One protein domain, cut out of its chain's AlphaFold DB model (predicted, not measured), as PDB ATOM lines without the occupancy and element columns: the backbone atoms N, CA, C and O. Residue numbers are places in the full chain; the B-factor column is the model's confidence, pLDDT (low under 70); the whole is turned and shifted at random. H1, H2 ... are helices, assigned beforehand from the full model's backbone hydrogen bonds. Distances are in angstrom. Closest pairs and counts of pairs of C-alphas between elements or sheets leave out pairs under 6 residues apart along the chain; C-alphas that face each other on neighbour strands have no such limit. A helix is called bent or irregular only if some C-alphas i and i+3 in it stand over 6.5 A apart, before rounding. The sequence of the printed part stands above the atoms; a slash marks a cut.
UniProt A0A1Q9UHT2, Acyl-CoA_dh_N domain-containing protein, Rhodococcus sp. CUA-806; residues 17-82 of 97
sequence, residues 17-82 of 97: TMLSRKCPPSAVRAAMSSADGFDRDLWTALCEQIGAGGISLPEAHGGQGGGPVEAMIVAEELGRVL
ATOM      1  N   THR A  17       1.086   6.729  17.830       97.12
ATOM      2  CA  THR A  17       1.014   6.902  19.284       97.12
ATOM      3  C   THR A  17       1.508   5.653  20.006       97.12
ATOM      4  O   THR A  17       2.317   5.761  20.929       97.12
ATOM      5  N   MET A  18       1.085   4.466  19.575       96.44
ATOM      6  CA  MET A  18       1.526   3.208  20.173       96.44
ATOM      7  C   MET A  18       3.032   2.986  19.981       96.44
ATOM      8  O   MET A  18       3.748   2.730  20.951       96.44
ATOM      9  N   LEU A  19       3.519   3.113  18.746       96.56
ATOM     10  CA  LEU A  19       4.910   2.848  18.382       96.56
ATOM     11  C   LEU A  19       5.873   3.832  19.048       96.56
ATOM     12  O   LEU A  19       6.924   3.411  19.526       96.56
ATOM     13  N   SER A  20       5.494   5.107  19.190       95.50
ATOM     14  CA  SER A  20       6.313   6.090  19.917       95.50
ATOM     15  C   SER A  20       6.536   5.723  21.389       95.50
ATOM     16  O   SER A  20       7.566   6.069  21.964       95.50
ATOM     17  N   ARG A  21       5.589   4.998  22.000       94.56
ATOM     18  CA  ARG A  21       5.654   4.573  23.406       94.56
ATOM     19  C   ARG A  21       6.322   3.214  23.581       94.56
ATOM     20  O   ARG A  21       7.046   3.018  24.552       94.56
ATOM     21  N   LYS A  22       6.046   2.270  22.678       93.56
ATOM     22  CA  LYS A  22       6.428   0.856  22.827       93.56
ATOM     23  C   LYS A  22       7.615   0.429  21.963       93.56
ATOM     24  O   LYS A  22       8.199  -0.608  22.242       93.56
ATOM     25  N   CYS A  23       7.997   1.204  20.948       95.31
ATOM     26  CA  CYS A  23       9.066   0.845  20.014       95.31
ATOM     27  C   CYS A  23      10.186   1.909  19.938       95.31
ATOM     28  O   CYS A  23      10.502   2.409  18.857       95.31
ATOM     29  N   PRO A  24      10.818   2.297  21.065       95.00
ATOM     30  CA  PRO A  24      12.012   3.134  21.002       95.00
ATOM     31  C   PRO A  24      13.178   2.373  20.336       95.00
ATOM     32  O   PRO A  24      13.227   1.141  20.400       95.00
ATOM     33  N   PRO A  25      14.199   3.062  19.788       93.88
ATOM     34  CA  PRO A  25      15.336   2.403  19.133       93.88
ATOM     35  C   PRO A  25      16.081   1.374  20.002       93.88
ATOM     36  O   PRO A  25      16.710   0.454  19.482       93.88
ATOM     37  N   SER A  26      16.044   1.521  21.331       93.94
ATOM     38  CA  SER A  26      16.586   0.533  22.270       93.94
ATOM     39  C   SER A  26      15.800  -0.780  22.265       93.94
ATOM     40  O   SER A  26      16.427  -1.836  22.297       93.94
ATOM     41  N   ALA A  27      14.468  -0.726  22.175       92.38
ATOM     42  CA  ALA A  27      13.613  -1.909  22.087       92.38
ATOM     43  C   ALA A  27      13.858  -2.667  20.777       92.38
ATOM     44  O   ALA A  27      14.008  -3.886  20.796       92.38
ATOM     45  N   VAL A  28      14.025  -1.946  19.659       93.12
ATOM     46  CA  VAL A  28      14.393  -2.548  18.364       93.12
ATOM     47  C   VAL A  28      15.696  -3.344  18.481       93.12
ATOM     48  O   VAL A  28      15.744  -4.518  18.124       93.12
ATOM     49  N   ARG A  29      16.747  -2.742  19.054       93.06
ATOM     50  CA  ARG A  29      18.043  -3.420  19.250       93.06
ATOM     51  C   ARG A  29      17.952  -4.622  20.193       93.06
ATOM     52  O   ARG A  29      18.606  -5.635  19.944       93.06
ATOM     53  N   ALA A  30      17.155  -4.518  21.255       92.31
ATOM     54  CA  ALA A  30      16.931  -5.619  22.188       92.31
ATOM     55  C   ALA A  30      16.239  -6.799  21.490       92.31
ATOM     56  O   ALA A  30      16.700  -7.932  21.607       92.31
ATOM     57  N   ALA A  31      15.202  -6.525  20.695       92.25
ATOM     58  CA  ALA A  31      14.491  -7.532  19.917       92.25
ATOM     59  C   ALA A  31      15.387  -8.211  18.870       92.25
ATOM     60  O   ALA A  31      15.353  -9.428  18.746       92.25
ATOM     61  N   MET A  32      16.255  -7.462  18.179       89.38
ATOM     62  CA  MET A  32      17.231  -8.038  17.236       89.38
ATOM     63  C   MET A  32      18.208  -9.021  17.895       89.38
ATOM     64  O   MET A  32      18.740  -9.898  17.222       89.38
ATOM     65  N   SER A  33      18.468  -8.854  19.194       91.56
ATOM     66  CA  SER A  33      19.354  -9.731  19.967       91.56
ATOM     67  C   SER A  33      18.600 -10.869  20.666       91.56
ATOM     68  O   SER A  33      19.227 -11.705  21.314       91.56
ATOM     69  N   SER A  34      17.265 -10.888  20.588       89.69
ATOM     70  CA  SER A  34      16.434 -11.896  21.241       89.69
ATOM     71  C   SER A  34      16.357 -13.170  20.397       89.69
ATOM     72  O   SER A  34      16.533 -13.146  19.180       89.69
ATOM     73  N   ALA A  35      16.058 -14.299  21.043       86.88
ATOM     74  CA  ALA A  35      15.877 -15.575  20.348       86.88
ATOM     75  C   ALA A  35      14.695 -15.549  19.360       86.88
ATOM     76  O   ALA A  35      14.707 -16.265  18.360       86.88
ATOM     77  N   ASP A  36      13.689 -14.719  19.642       85.00
ATOM     78  CA  ASP A  36      12.500 -14.578  18.806       85.00
ATOM     79  C   ASP A  36      12.715 -13.604  17.641       85.00
ATOM     80  O   ASP A  36      12.031 -13.707  16.626       85.00
ATOM     81  N   GLY A  37      13.655 -12.659  17.765       88.31
ATOM     82  CA  GLY A  37      13.911 -11.617  16.766       88.31
ATOM     83  C   GLY A  37      12.863 -10.495  16.740       88.31
ATOM     84  O   GLY A  37      12.965  -9.575  15.929       88.31
ATOM     85  N   PHE A  38      11.854 -10.554  17.615       89.75
ATOM     86  CA  PHE A  38      10.826  -9.531  17.789       89.75
ATOM     87  C   PHE A  38      10.410  -9.376  19.254       89.75
ATOM     88  O   PHE A  38      10.759 -10.193  20.108       89.75
ATOM     89  N   ASP A  39       9.679  -8.300  19.538       89.75
ATOM     90  CA  ASP A  39       9.077  -8.043  20.845       89.75
ATOM     91  C   ASP A  39       7.637  -8.585  20.855       89.75
ATOM     92  O   ASP A  39       6.764  -8.075  20.145       89.75
ATOM     93  N   ARG A  40       7.392  -9.648  21.638       88.62
ATOM     94  CA  ARG A  40       6.066 -10.278  21.747       88.62
ATOM     95  C   ARG A  40       5.024  -9.347  22.346       88.62
ATOM     96  O   ARG A  40       3.888  -9.387  21.895       88.62
ATOM     97  N   ASP A  41       5.386  -8.508  23.309       89.88
ATOM     98  CA  ASP A  41       4.425  -7.627  23.975       89.88
ATOM     99  C   ASP A  41       3.995  -6.496  23.040       89.88
ATOM    100  O   ASP A  41       2.820  -6.119  22.996       89.88
ATOM    101  N   LEU A  42       4.937  -5.967  22.252       91.62
ATOM    102  CA  LEU A  42       4.622  -5.028  21.178       91.62
ATOM    103  C   LEU A  42       3.727  -5.685  20.124       91.62
ATOM    104  O   LEU A  42       2.723  -5.094  19.726       91.62
ATOM    105  N   TRP A  43       4.073  -6.892  19.678       91.06
ATOM    106  CA  TRP A  43       3.312  -7.586  18.642       91.06
ATOM    107  C   TRP A  43       1.890  -7.945  19.092       91.06
ATOM    108  O   TRP A  43       0.935  -7.684  18.364       91.06
ATOM    109  N   THR A  44       1.729  -8.451  20.315       90.25
ATOM    110  CA  THR A  44       0.416  -8.709  20.919       90.25
ATOM    111  C   THR A  44      -0.407  -7.427  21.003       90.25
ATOM    112  O   THR A  44      -1.558  -7.419  20.583       90.25
ATOM    113  N   ALA A  45       0.184  -6.308  21.440       92.62
ATOM    114  CA  ALA A  45      -0.527  -5.030  21.487       92.62
ATOM    115  C   ALA A  45      -0.971  -4.542  20.094       92.62
ATOM    116  O   ALA A  45      -2.080  -4.026  19.956       92.62
ATOM    117  N   LEU A  46      -0.139  -4.722  19.063       93.12
ATOM    118  CA  LEU A  46      -0.486  -4.399  17.675       93.12
ATOM    119  C   LEU A  46      -1.638  -5.269  17.151       93.12
ATOM    120  O   LEU A  46      -2.503  -4.774  16.429       93.12
ATOM    121  N   CYS A  47      -1.673  -6.547  17.520       91.19
ATOM    122  CA  CYS A  47      -2.777  -7.443  17.192       91.19
ATOM    123  C   CYS A  47      -4.066  -7.054  17.924       91.19
ATOM    124  O   CYS A  47      -5.066  -6.767  17.281       91.19
ATOM    125  N   GLU A  48      -4.039  -6.968  19.250       90.75
ATOM    126  CA  GLU A  48      -5.255  -6.841  20.059       90.75
ATOM    127  C   GLU A  48      -5.879  -5.442  20.021       90.75
ATOM    128  O   GLU A  48      -7.095  -5.308  20.104       90.75
ATOM    129  N   GLN A  49      -5.065  -4.386  19.927       92.06
ATOM    130  CA  GLN A  49      -5.567  -3.008  20.026       92.06
ATOM    131  C   GLN A  49      -5.760  -2.342  18.661       92.06
ATOM    132  O   GLN A  49      -6.537  -1.397  18.564       92.06
ATOM    133  N   ILE A  50      -5.045  -2.800  17.626       93.12
ATOM    134  CA  ILE A  50      -5.120  -2.230  16.270       93.12
ATOM    135  C   ILE A  50      -5.689  -3.237  15.260       93.12
ATOM    136  O   ILE A  50      -6.274  -2.835  14.256       93.12
ATOM    137  N   GLY A  51      -5.531  -4.544  15.490       90.88
ATOM    138  CA  GLY A  51      -5.834  -5.570  14.489       90.88
ATOM    139  C   GLY A  51      -4.787  -5.642  13.376       90.88
ATOM    140  O   GLY A  51      -5.078  -6.099  12.275       90.88
ATOM    141  N   ALA A  52      -3.559  -5.174  13.631       90.69
ATOM    142  CA  ALA A  52      -2.546  -4.985  12.591       90.69
ATOM    143  C   ALA A  52      -2.121  -6.293  11.895       90.69
ATOM    144  O   ALA A  52      -1.790  -6.273  10.710       90.69
ATOM    145  N   GLY A  53      -2.133  -7.430  12.600       87.25
ATOM    146  CA  GLY A  53      -1.784  -8.730  12.011       87.25
ATOM    147  C   GLY A  53      -2.866  -9.309  11.091       87.25
ATOM    148  O   GLY A  53      -2.536 -10.058  10.175       87.25
ATOM    149  N   GLY A  54      -4.125  -8.899  11.279       89.25
ATOM    150  CA  GLY A  54      -5.287  -9.316  10.489       89.25
ATOM    151  C   GLY A  54      -5.900  -8.190   9.652       89.25
ATOM    152  O   GLY A  54      -7.044  -8.316   9.223       89.25
ATOM    153  N   ILE A  55      -5.174  -7.087   9.415       92.94
ATOM    154  CA  ILE A  55      -5.760  -5.845   8.880       92.94
ATOM    155  C   ILE A  55      -6.476  -6.041   7.538       92.94
ATOM    156  O   ILE A  55      -7.537  -5.469   7.332       92.94
ATOM    157  N   SER A  56      -5.941  -6.885   6.650       91.06
ATOM    158  CA  SER A  56      -6.546  -7.196   5.343       91.06
ATOM    159  C   SER A  56      -7.267  -8.536   5.290       91.06
ATOM    160  O   SER A  56      -7.734  -8.950   4.228       91.06
ATOM    161  N   LEU A  57      -7.319  -9.257   6.410       89.94
ATOM    162  CA  LEU A  57      -8.020 -10.526   6.471       89.94
ATOM    163  C   LEU A  57      -9.531 -10.247   6.598       89.94
ATOM    164  O   LEU A  57      -9.918  -9.343   7.340       89.94
ATOM    165  N   PRO A  58     -10.405 -10.990   5.895       90.06
ATOM    166  CA  PRO A  58     -11.846 -10.845   6.058       90.06
ATOM    167  C   PRO A  58     -12.304 -11.092   7.501       90.06
ATOM    168  O   PRO A  58     -11.795 -11.989   8.175       90.06
ATOM    169  N   GLU A  59     -13.343 -10.375   7.929       88.25
ATOM    170  CA  GLU A  59     -13.950 -10.523   9.264       88.25
ATOM    171  C   GLU A  59     -14.426 -11.957   9.545       88.25
ATOM    172  O   GLU A  59     -14.313 -12.449  10.665       88.25
ATOM    173  N   ALA A  60     -14.877 -12.683   8.514       88.94
ATOM    174  CA  ALA A  60     -15.277 -14.092   8.617       88.94
ATOM    175  C   ALA A  60     -14.148 -15.031   9.095       88.94
ATOM    176  O   ALA A  60     -14.411 -16.166   9.492       88.94
ATOM    177  N   HIS A  61     -12.901 -14.565   9.050       85.19
ATOM    178  CA  HIS A  61     -11.717 -15.273   9.525       85.19
ATOM    179  C   HIS A  61     -11.064 -14.588  10.736       85.19
ATOM    180  O   HIS A  61      -9.932 -14.922  11.063       85.19
ATOM    181  N   GLY A  62     -11.758 -13.653  11.395       82.19
ATOM    182  CA  GLY A  62     -11.243 -12.915  12.554       82.19
ATOM    183  C   GLY A  62     -10.395 -11.686  12.212       82.19
ATOM    184  O   GLY A  62      -9.801 -11.103  13.108       82.19
ATOM    185  N   GLY A  63     -10.334 -11.283  10.938       87.75
ATOM    186  CA  GLY A  63      -9.609 -10.086  10.508       87.75
ATOM    187  C   GLY A  63     -10.431  -8.796  10.553       87.75
ATOM    188  O   GLY A  63     -11.598  -8.799  10.928       87.75
ATOM    189  N   GLN A  64      -9.823  -7.697  10.100       90.75
ATOM    190  CA  GLN A  64     -10.427  -6.354  10.139       90.75
ATOM    191  C   GLN A  64     -11.109  -5.935   8.827       90.75
ATOM    192  O   GLN A  64     -11.655  -4.839   8.745       90.75
ATOM    193  N   GLY A  65     -11.031  -6.752   7.770       91.31
ATOM    194  CA  GLY A  65     -11.657  -6.460   6.474       91.31
ATOM    195  C   GLY A  65     -11.100  -5.233   5.736       91.31
ATOM    196  O   GLY A  65     -11.715  -4.769   4.777       91.31
ATOM    197  N   GLY A  66      -9.951  -4.705   6.163       92.88
ATOM    198  CA  GLY A  66      -9.309  -3.526   5.592       92.88
ATOM    199  C   GLY A  66      -8.767  -3.758   4.182       92.88
ATOM    200  O   GLY A  66      -8.388  -4.863   3.786       92.88
ATOM    201  N   GLY A  67      -8.712  -2.685   3.403       93.94
ATOM    202  CA  GLY A  67      -8.220  -2.707   2.039       93.94
ATOM    203  C   GLY A  67      -6.702  -2.516   1.932       93.94
ATOM    204  O   GLY A  67      -5.960  -2.524   2.920       93.94
ATOM    205  N   PRO A  68      -6.209  -2.314   0.698       93.88
ATOM    206  CA  PRO A  68      -4.792  -2.066   0.441       93.88
ATOM    207  C   PRO A  68      -4.252  -0.797   1.112       93.88
ATOM    208  O   PRO A  68      -3.057  -0.721   1.392       93.88
ATOM    209  N   VAL A  69      -5.103   0.206   1.354       95.62
ATOM    210  CA  VAL A  69      -4.684   1.478   1.960       95.62
ATOM    211  C   VAL A  69      -4.402   1.293   3.447       95.62
ATOM    212  O   VAL A  69      -3.358   1.726   3.920       95.62
ATOM    213  N   GLU A  70      -5.260   0.576   4.169       95.38
ATOM    214  CA  GLU A  70      -5.069   0.262   5.587       95.38
ATOM    215  C   GLU A  70      -3.820  -0.608   5.790       95.38
ATOM    216  O   GLU A  70      -3.002  -0.334   6.670       95.38
ATOM    217  N   ALA A  71      -3.604  -1.598   4.916       94.56
ATOM    218  CA  ALA A  71      -2.383  -2.405   4.914       94.56
ATOM    219  C   ALA A  71      -1.123  -1.559   4.678       94.56
ATOM    220  O   ALA A  71      -0.100  -1.758   5.336       94.56
ATOM    221  N   MET A  72      -1.199  -0.609   3.743       95.75
ATOM    222  CA  MET A  72      -0.109   0.313   3.438       95.75
ATOM    223  C   MET A  72       0.205   1.217   4.634       95.75
ATOM    224  O   MET A  72       1.375   1.345   4.979       95.75
ATOM    225  N   ILE A  73      -0.810   1.752   5.318       96.56
ATOM    226  CA  ILE A  73      -0.640   2.573   6.528       96.56
ATOM    227  C   ILE A  73       0.057   1.775   7.635       96.56
ATOM    228  O   ILE A  73       1.034   2.250   8.215       96.56
ATOM    229  N   VAL A  74      -0.398   0.543   7.897       95.50
ATOM    230  CA  VAL A  74       0.246  -0.354   8.872       95.50
ATOM    231  C   VAL A  74       1.711  -0.584   8.498       95.50
ATOM    232  O   VAL A  74       2.595  -0.454   9.345       95.50
ATOM    233  N   ALA A  75       1.994  -0.891   7.231       94.38
ATOM    234  CA  ALA A  75       3.358  -1.113   6.766       94.38
ATOM    235  C   ALA A  75       4.236   0.146   6.875       94.38
ATOM    236  O   ALA A  75       5.393   0.039   7.285       94.38
ATOM    237  N   GLU A  76       3.704   1.325   6.542       95.62
ATOM    238  CA  GLU A  76       4.429   2.595   6.604       95.62
ATOM    239  C   GLU A  76       4.802   2.949   8.045       95.62
ATOM    240  O   GLU A  76       5.975   3.204   8.326       95.62
ATOM    241  N   GLU A  77       3.844   2.937   8.973       96.69
ATOM    242  CA  GLU A  77       4.110   3.332  10.360       96.69
ATOM    243  C   GLU A  77       5.032   2.327  11.070       96.69
ATOM    244  O   GLU A  77       5.944   2.733  11.794       96.69
ATOM    245  N   LEU A  78       4.890   1.022  10.801       95.25
ATOM    246  CA  LEU A  78       5.837   0.017  11.298       95.25
ATOM    247  C   LEU A  78       7.236   0.201  10.689       95.25
ATOM    248  O   LEU A  78       8.239   0.119  11.403       95.25
ATOM    249  N   GLY A  79       7.318   0.477   9.386       94.19
ATOM    250  CA  GLY A  79       8.577   0.725   8.683       94.19
ATOM    251  C   GLY A  79       9.295   1.981   9.180       94.19
ATOM    252  O   GLY A  79      10.516   1.965   9.337       94.19
ATOM    253  N   ARG A  80       8.544   3.037   9.515       95.06
ATOM    254  CA  ARG A  80       9.055   4.321  10.023       95.06
ATOM    255  C   ARG A  80       9.905   4.170  11.285       95.06
ATOM    256  O   ARG A  80      10.847   4.937  11.472       95.06
ATOM    257  N   VAL A  81       9.590   3.193  12.136       95.38
ATOM    258  CA  VAL A  81      10.324   2.925  13.387       95.38
ATOM    259  C   VAL A  81      11.159   1.645  13.343       95.38
ATOM    260  O   VAL A  81      11.761   1.282  14.351       95.38
ATOM    261  N   LEU A  82      11.212   0.966  12.190       94.25
ATOM    262  CA  LEU A  82      11.826  -0.358  12.038       94.25
ATOM    263  C   LEU A  82      11.274  -1.364  13.063       94.25
ATOM    264  O   LEU A  82      12.034  -2.095  13.699       94.25
TER     265      LEU A  82
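AT A GLANCE: This is residues 17 to 82 of the 97 residues of the protein "Acyl-CoA_dh_N domain-containing protein" of Rhodococcus sp. CUA-806 (UniProt A0A1Q9UHT2). H4, the longest helix, and H3 make the two long sides of an open, elongated frame and run in roughly opposite directions, with H2 crosswise at one end and the long loop of residues 51 to 67 at the other. The short helix H1 lies close to both H3 and H4, near the end where H2 stands, but no named helix touches another. The printed part has 66 residues with four named helices, H1, H2, H3 and H4 in order along the chain, and no named strand; its class is all helix, meaning that the residues in named elements are helical. It is only just compact, close to loose, with a radius of gyration of the C-alphas of 12.7 A, and its C-alphas span 36 by 21 by 16 A.

IN THESE COORDINATES: H4 has 13 residues, 68 to 80, and measures 18.0 A from first to last C-alpha. It begins at C-alpha 68, at (-4.792, -2.066, 0.441), and ends at C-alpha 80, at (9.055, 4.321, 10.023). H3, residues 40 to 50, measures 14.8 A. H2, residues 25 to 32, measures 10.8 A. H1, residues 17 to 22, measures 8.9 A and begins at C-alpha 17, at (1.014, 6.902, 19.284). None of the four helices is bent.

HOW THE PARTS SIT: H4 is close to H1 but not clearly touching it; their closest C-alphas, those of Leu 78 and Leu 19, are 7.7 A apart. The two helices run the same way at a steep tilt of 44 degrees. H1 is also close to H3 but not clearly touching it, and the closest C-alphas, those of Lys 22 and Leu 42, are 6.4 A apart. H1 and H3 run opposite ways at a shallow tilt of 16 degrees, 11.2 A from centre to centre. H1 and H2 meet only through their link. H2 is apart from H3 and from H4, and H3 is apart from H4. In H2, H3 and H4 every O i to N i+4 pair is within hydrogen-bond range; in H1 it is 1 of 2, beside 2 of 3 O i to N i+3 pairs.

THE WHOLE: The two C-alphas farthest apart, those of Ser 26 in H2 and Ala 60 in the long loop, are 37.6 A apart. The C-alphas of the first and last printed residues, Thr 17 and Leu 82, are 14.9 A apart. The printed part has no cut. The link from H1 to H2 is tight, with 2 residues; that from H2 to H3 is short, with 7; and that from H3 to H4 is long, with 17. The mean pLDDT of the printed part is 92.1, and no printed residue is under 70.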